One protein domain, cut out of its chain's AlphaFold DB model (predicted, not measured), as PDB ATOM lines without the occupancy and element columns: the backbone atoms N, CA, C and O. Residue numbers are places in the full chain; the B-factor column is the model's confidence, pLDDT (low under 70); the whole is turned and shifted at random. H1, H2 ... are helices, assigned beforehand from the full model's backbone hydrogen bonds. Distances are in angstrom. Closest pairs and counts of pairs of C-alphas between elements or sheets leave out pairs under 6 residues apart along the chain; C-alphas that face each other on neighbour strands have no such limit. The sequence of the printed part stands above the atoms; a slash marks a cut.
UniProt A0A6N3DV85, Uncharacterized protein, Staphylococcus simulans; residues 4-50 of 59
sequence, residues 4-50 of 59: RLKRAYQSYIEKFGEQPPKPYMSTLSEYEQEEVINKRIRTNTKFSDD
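This is residues 4 to 50 of the 59 residues of an uncharacterized protein of Staphylococcus simulans (UniProt A0A6N3DV85). Two helices, H3 and H1, lie side by side and run the same way, and between them in the chain residues 17 to 29, with the short helix H2 among them, pass back along one side of the pair from the end of H1 to the start of H3. After H3 an end with no named element, residues 44 to 50, turns toward that same side. The printed part has 47 residues with three named helices, in the order H1, H2, H3, and no named strand; the class is all helix. It is compact, with a radius of gyration of the C-alphas of 9.5 A, and rounded, spanning 22 by 21 by 15 A.

The longest helix, H3, residues 30 to 43, touches H1, residues 4 to 16. Their closest C-alphas are those of Leu 5 and Glu 34, 5.0 A apart. Their lines stand at a shallow tilt of 31 degrees, and they run the same way. H2, residues 22 to 26, is close to H3 but not clearly touching; the closest C-alphas, those of Met 25 and Gln 33, are 6.1 A apart. H1 and H2 are apart. In H1, H2 and H3 every O i to N i+4 pair is within hydrogen-bond range.

H3 measures 20.1 A from C-alpha 30 at (-35.193, 14.062, -30.605) to C-alpha 43 at (-36.490, 30.721, -19.465). H1 begins with C-alpha 4 at (-42.813, 18.956, -32.706) and measures 18.3 A. H2 measures 5.8 A.

The two C-alphas farthest apart, those of Arg 4 and Asp 49, are 24.3 A from each other. The links from H1 to H2 and from H2 to H3 are tight, and the printed part has no cut. The mean pLDDT of the printed part is 85.7, and residue 50 alone is under 70.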
ATOM      1  N   ARG A   4     -42.852  18.113 -33.912       85.19
ATOM      2  CA  ARG A   4     -42.813  18.956 -32.706       85.19
ATOM      3  C   ARG A   4     -41.447  19.597 -32.511       85.19
ATOM      4  O   ARG A   4     -41.361  20.810 -32.340       85.19
ATOM      5  N   LEU A   5     -40.389  18.806 -32.669       86.12
ATOM      6  CA  LEU A   5     -39.014  19.284 -32.606       86.12
ATOM      7  C   LEU A   5     -38.747  20.362 -33.662       86.12
ATOM      8  O   LEU A   5     -38.219  21.424 -33.343       86.12
ATOM      9  N   LYS A   6     -39.184  20.139 -34.908       88.31
ATOM     10  CA  LYS A   6     -39.050  21.134 -35.986       88.31
ATOM     11  C   LYS A   6     -39.699  22.476 -35.614       88.31
ATOM     12  O   LYS A   6     -39.098  23.520 -35.856       88.31
ATOM     13  N   ARG A   7     -40.888  22.448 -35.000       90.56
ATOM     14  CA  ARG A   7     -41.567  23.659 -34.506       90.56
ATOM     15  C   ARG A   7     -40.786  24.328 -33.379       90.56
ATOM     16  O   ARG A   7     -40.600  25.536 -33.434       90.56
ATOM     17  N   ALA A   8     -40.281  23.562 -32.411       89.12
ATOM     18  CA  ALA A   8     -39.478  24.100 -31.314       89.12
ATOM     19  C   ALA A   8     -38.220  24.822 -31.829       89.12
ATOM     20  O   ALA A   8     -37.944  25.946 -31.413       89.12
ATOM     21  N   TYR A   9     -37.501  24.226 -32.787       88.94
ATOM     22  CA  TYR A   9     -36.362  24.872 -33.452       88.94
ATOM     23  C   TYR A   9     -36.759  26.177 -34.144       88.94
ATOM     24  O   TYR A   9     -36.072  27.181 -33.983       88.94
ATOM     25  N   GLN A  10     -37.861  26.171 -34.896       91.31
ATOM     26  CA  GLN A  10     -38.342  27.368 -35.580       91.31
ATOM     27  C   GLN A  10     -38.676  28.483 -34.581       91.31
ATOM     28  O   GLN A  10     -38.135  29.577 -34.703       91.31
ATOM     29  N   SER A  11     -39.443  28.177 -33.532       91.00
ATOM     30  CA  SER A  11     -39.785  29.145 -32.484       91.00
ATOM     31  C   SER A  11     -38.559  29.674 -31.737       91.00
ATOM     32  O   SER A  11     -38.515  30.845 -31.366       91.00
ATOM     33  N   TYR A  12     -37.544  28.834 -31.519       90.75
ATOM     34  CA  TYR A  12     -36.286  29.259 -30.912       90.75
ATOM     35  C   TYR A  12     -35.533  30.255 -31.805       90.75
ATOM     36  O   TYR A  12     -35.096  31.302 -31.325       90.75
ATOM     37  N   ILE A  13     -35.421  29.953 -33.103       90.69
ATOM     38  CA  ILE A  13     -34.762  30.823 -34.086       90.69
ATOM     39  C   ILE A  13     -35.506  32.156 -34.199       90.69
ATOM     40  O   ILE A  13     -34.870  33.203 -34.162       90.69
ATOM     41  N   GLU A  14     -36.838  32.134 -34.272       91.31
ATOM     42  CA  GLU A  14     -37.666  33.347 -34.332       91.31
ATOM     43  C   GLU A  14     -37.507  34.218 -33.080       91.31
ATOM     44  O   GLU A  14     -37.439  35.441 -33.181       91.31
ATOM     45  N   LYS A  15     -37.406  33.601 -31.897       90.31
ATOM     46  CA  LYS A  15     -37.301  34.330 -30.627       90.31
ATOM     47  C   LYS A  15     -35.914  34.923 -30.381       90.31
ATOM     48  O   LYS A  15     -35.806  36.022 -29.842       90.31
ATOM     49  N   PHE A  16     -34.854  34.190 -30.714       89.19
ATOM     50  CA  PHE A  16     -33.493  34.552 -30.316       89.19
ATOM     51  C   PHE A  16     -32.583  34.980 -31.470       89.19
ATOM     52  O   PHE A  16     -31.518  35.546 -31.199       89.19
ATOM     53  N   GLY A  17     -32.992  34.740 -32.720       87.44
ATOM     54  CA  GLY A  17     -32.225  35.049 -33.928       87.44
ATOM     55  C   GLY A  17     -31.012  34.142 -34.150       87.44
ATOM     56  O   GLY A  17     -30.127  34.493 -34.922       87.44
ATOM     57  N   GLU A  18     -30.933  32.997 -33.464       85.50
ATOM     58  CA  GLU A  18     -29.788  32.084 -33.532       85.50
ATOM     59  C   GLU A  18     -30.235  30.622 -33.671       85.50
ATOM     60  O   GLU A  18     -31.320  30.240 -33.227       85.50
ATOM     61  N   GLN A  19     -29.384  29.784 -34.269       83.50
ATOM     62  CA  GLN A  19     -29.613  28.340 -34.320       83.50
ATOM     63  C   GLN A  19     -28.993  27.648 -33.099       83.50
ATOM     64  O   GLN A  19     -27.853  27.958 -32.746       83.50
ATOM     65  N   PRO A  20     -29.685  26.669 -32.488       81.44
ATOM     66  CA  PRO A  20     -29.083  25.830 -31.461       81.44
ATOM     67  C   PRO A  20     -27.824  25.109 -31.978       81.44
ATOM     68  O   PRO A  20     -27.783  24.695 -33.142       81.44
ATOM     69  N   PRO A  21     -26.793  24.923 -31.134       80.69
ATOM     70  CA  PRO A  21     -25.530  24.322 -31.544       80.69
ATOM     71  C   PRO A  21     -25.718  22.856 -31.944       80.69
ATOM     72  O   PRO A  21     -26.042  22.003 -31.115       80.69
ATOM     73  N   LYS A  22     -25.445  22.554 -33.218       74.88
ATOM     74  CA  LYS A  22     -25.546  21.198 -33.781       74.88
ATOM     75  C   LYS A  22     -24.725  20.147 -33.020       74.88
ATOM     76  O   LYS A  22     -25.304  19.107 -32.748       74.88
ATOM     77  N   PRO A  23     -23.458  20.379 -32.609       70.00
ATOM     78  CA  PRO A  23     -22.662  19.344 -31.937       70.00
ATOM     79  C   PRO A  23     -23.304  18.832 -30.643       70.00
ATOM     80  O   PRO A  23     -23.334  17.633 -30.405       70.00
ATOM     81  N   TYR A  24     -23.870  19.739 -29.841       73.31
ATOM     82  CA  TYR A  24     -24.590  19.389 -28.616       73.31
ATOM     83  C   TYR A  24     -25.937  18.726 -28.913       73.31
ATOM     84  O   TYR A  24     -26.321  17.745 -28.284       73.31
ATOM     85  N   MET A  25     -26.673  19.254 -29.890       81.38
ATOM     86  CA  MET A  25     -27.977  18.701 -30.241       81.38
ATOM     87  C   MET A  25     -27.865  17.302 -30.840       81.38
ATOM     88  O   MET A  25     -28.687  16.449 -30.537       81.38
ATOM     89  N   SER A  26     -26.819  17.035 -31.619       80.50
ATOM     90  CA  SER A  26     -26.560  15.727 -32.223       80.50
ATOM     91  C   SER A  26     -26.271  14.623 -31.204       80.50
ATOM     92  O   SER A  26     -26.448  13.459 -31.545       80.50
ATOM     93  N   THR A  27     -25.859  14.959 -29.975       81.81
ATOM     94  CA  THR A  27     -25.680  13.969 -28.895       81.81
ATOM     95  C   THR A  27     -26.970  13.638 -28.145       81.81
ATOM     96  O   THR A  27     -26.982  12.696 -27.361       81.81
ATOM     97  N   LEU A  28     -28.042  14.404 -28.364       83.50
ATOM     98  CA  LEU A  28     -29.328  14.246 -27.689       83.50
ATOM     99  C   LEU A  28     -30.348  13.548 -28.591       83.50
ATOM    100  O   LEU A  28     -30.389  13.779 -29.804       83.50
ATOM    101  N   SER A  29     -31.233  12.755 -27.989       88.12
ATOM    102  CA  SER A  29     -32.404  12.214 -28.685       88.12
ATOM    103  C   SER A  29     -33.359  13.329 -29.135       88.12
ATOM    104  O   SER A  29     -33.359  14.429 -28.584       88.12
ATOM    105  N   GLU A  30     -34.226  13.058 -30.118       86.81
ATOM    106  CA  GLU A  30     -35.193  14.062 -30.605       86.81
ATOM    107  C   GLU A  30     -36.098  14.615 -29.485       86.81
ATOM    108  O   GLU A  30     -36.486  15.781 -29.529       86.81
ATOM    109  N   TYR A  31     -36.410  13.791 -28.479       87.50
ATOM    110  CA  TYR A  31     -37.189  14.194 -27.309       87.50
ATOM    111  C   TYR A  31     -36.405  15.152 -26.404       87.50
ATOM    112  O   TYR A  31     -36.898  16.221 -26.051       87.50
ATOM    113  N   GLU A  32     -35.153  14.819 -26.089       87.88
ATOM    114  CA  GLU A  32     -34.287  15.674 -25.271       87.88
ATOM    115  C   GLU A  32     -33.982  17.005 -25.964       87.88
ATOM    116  O   GLU A  32     -33.979  18.054 -25.320       87.88
ATOM    117  N   GLN A  33     -33.772  16.995 -27.284       88.56
ATOM    118  CA  GLN A  33     -33.603  18.230 -28.050       88.56
ATOM    119  C   GLN A  33     -34.838  19.134 -27.917       88.56
ATOM    120  O   GLN A  33     -34.697  20.337 -27.693       88.56
ATOM    121  N   GLU A  34     -36.044  18.564 -28.015       90.25
ATOM    122  CA  GLU A  34     -37.301  19.304 -27.867       90.25
ATOM    123  C   GLU A  34     -37.417  19.909 -26.460       90.25
ATOM    124  O   GLU A  34     -37.713  21.099 -26.322       90.25
ATOM    125  N   GLU A  35     -37.131  19.126 -25.417       90.12
ATOM    126  CA  GLU A  35     -37.176  19.590 -24.029       90.12
ATOM    127  C   GLU A  35     -36.179  20.715 -23.748       90.12
ATOM    128  O   GLU A  35     -36.552  21.737 -23.163       90.12
ATOM    129  N   VAL A  36     -34.924  20.581 -24.190       89.31
ATOM    130  CA  VAL A  36     -33.894  21.606 -23.966       89.31
ATOM    131  C   VAL A  36     -34.268  22.907 -24.677       89.31
ATOM    132  O   VAL A  36     -34.154  23.983 -24.084       89.31
ATOM    133  N   ILE A  37     -34.736  22.829 -25.926       90.06
ATOM    134  CA  ILE A  37     -35.147  24.011 -26.691       90.06
ATOM    135  C   ILE A  37     -36.346  24.686 -26.022       90.06
ATOM    136  O   ILE A  37     -36.311  25.890 -25.762       90.06
ATOM    137  N   ASN A  38     -37.378  23.918 -25.668       90.75
ATOM    138  CA  ASN A  38     -38.564  24.449 -24.998       90.75
ATOM    139  C   ASN A  38     -38.227  25.073 -23.641       90.75
ATOM    140  O   ASN A  38     -38.748  26.141 -23.313       90.75
ATOM    141  N   LYS A  39     -37.332  24.451 -22.864       90.56
ATOM    142  CA  LYS A  39     -36.850  25.003 -21.594       90.56
ATOM    143  C   LYS A  39     -36.221  26.374 -21.807       90.56
ATOM    144  O   LYS A  39     -36.625  27.315 -21.135       90.56
ATOM    145  N   ARG A  40     -35.326  26.511 -22.786       88.69
ATOM    146  CA  ARG A  40     -34.666  27.785 -23.114       88.69
ATOM    147  C   ARG A  40     -35.620  28.865 -23.600       88.69
ATOM    148  O   ARG A  40     -35.520  30.011 -23.166       88.69
ATOM    149  N   ILE A  41     -36.586  28.506 -24.448       89.88
ATOM    150  CA  ILE A  41     -37.649  29.428 -24.875       89.88
ATOM    151  C   ILE A  41     -38.417  29.948 -23.654       89.88
ATOM    152  O   ILE A  41     -38.665  31.154 -23.567       89.88
ATOM    153  N   ARG A  42     -38.774  29.067 -22.707       90.31
ATOM    154  CA  ARG A  42     -39.505  29.421 -21.476       90.31
ATOM    155  C   ARG A  42     -38.676  30.291 -20.535       90.31
ATOM    156  O   ARG A  42     -39.197  31.271 -20.018       90.31
ATOM    157  N   THR A  43     -37.400  29.966 -20.343       89.50
ATOM    158  CA  THR A  43     -36.490  30.721 -19.465       89.50
ATOM    159  C   THR A  43     -35.902  31.963 -20.127       89.50
ATOM    160  O   THR A  43     -35.169  32.701 -19.481       89.50
ATOM    161  N   ASN A  44     -36.227  32.212 -21.398       87.56
ATOM    162  CA  ASN A  44     -35.694  33.309 -22.199       87.56
ATOM    163  C   ASN A  44     -34.152  33.330 -22.265       87.56
ATOM    164  O   ASN A  44     -33.547  34.398 -22.318       87.56
ATOM    165  N   THR A  45     -33.516  32.155 -22.249       86.31
ATOM    166  CA  THR A  45     -32.053  32.019 -22.246       86.31
ATOM    167  C   THR A  45     -31.544  31.449 -23.563       86.31
ATOM    168  O   THR A  45     -31.990  30.394 -24.014       86.31
ATOM    169  N   LYS A  46     -30.567  32.126 -24.167       84.81
ATOM    170  CA  LYS A  46     -29.927  31.693 -25.414       84.81
ATOM    171  C   LYS A  46     -28.927  30.559 -25.167       84.81
ATOM    172  O   LYS A  46     -28.414  30.416 -24.059       84.81
ATOM    173  N   PHE A  47     -28.624  29.743 -26.176       82.31
ATOM    174  CA  PHE A  47     -27.516  28.778 -26.129       82.31
ATOM    175  C   PHE A  47     -26.180  29.511 -26.081       82.31
ATOM    176  O   PHE A  47     -25.257  29.054 -25.413       82.31
ATOM    177  N   SER A  48     -26.103  30.672 -26.729       76.38
ATOM    178  CA  SER A  48     -24.912  31.522 -26.739       76.38
ATOM    179  C   SER A  48     -24.550  32.117 -25.373       76.38
ATOM    180  O   SER A  48     -23.370  32.351 -25.114       76.38
ATOM    181  N   ASP A  49     -25.532  32.340 -24.492       76.62
ATOM    182  CA  ASP A  49     -25.315  32.854 -23.125       76.62
ATOM    183  C   ASP A  49     -24.708  31.809 -22.182       76.62
ATOM    184  O   ASP A  49     -24.119  32.118 -21.142       76.62
ATOM    185  N   ASP A  50     -24.845  30.542 -22.541       69.81
ATOM    186  CA  ASP A  50     -24.518  29.440 -21.666       69.81
ATOM    187  C   ASP A  50     -23.021  29.120 -21.787       69.81
ATOM    188  O   ASP A  50     -22.564  28.410 -22.686       69.81
TER     189      ASP A  50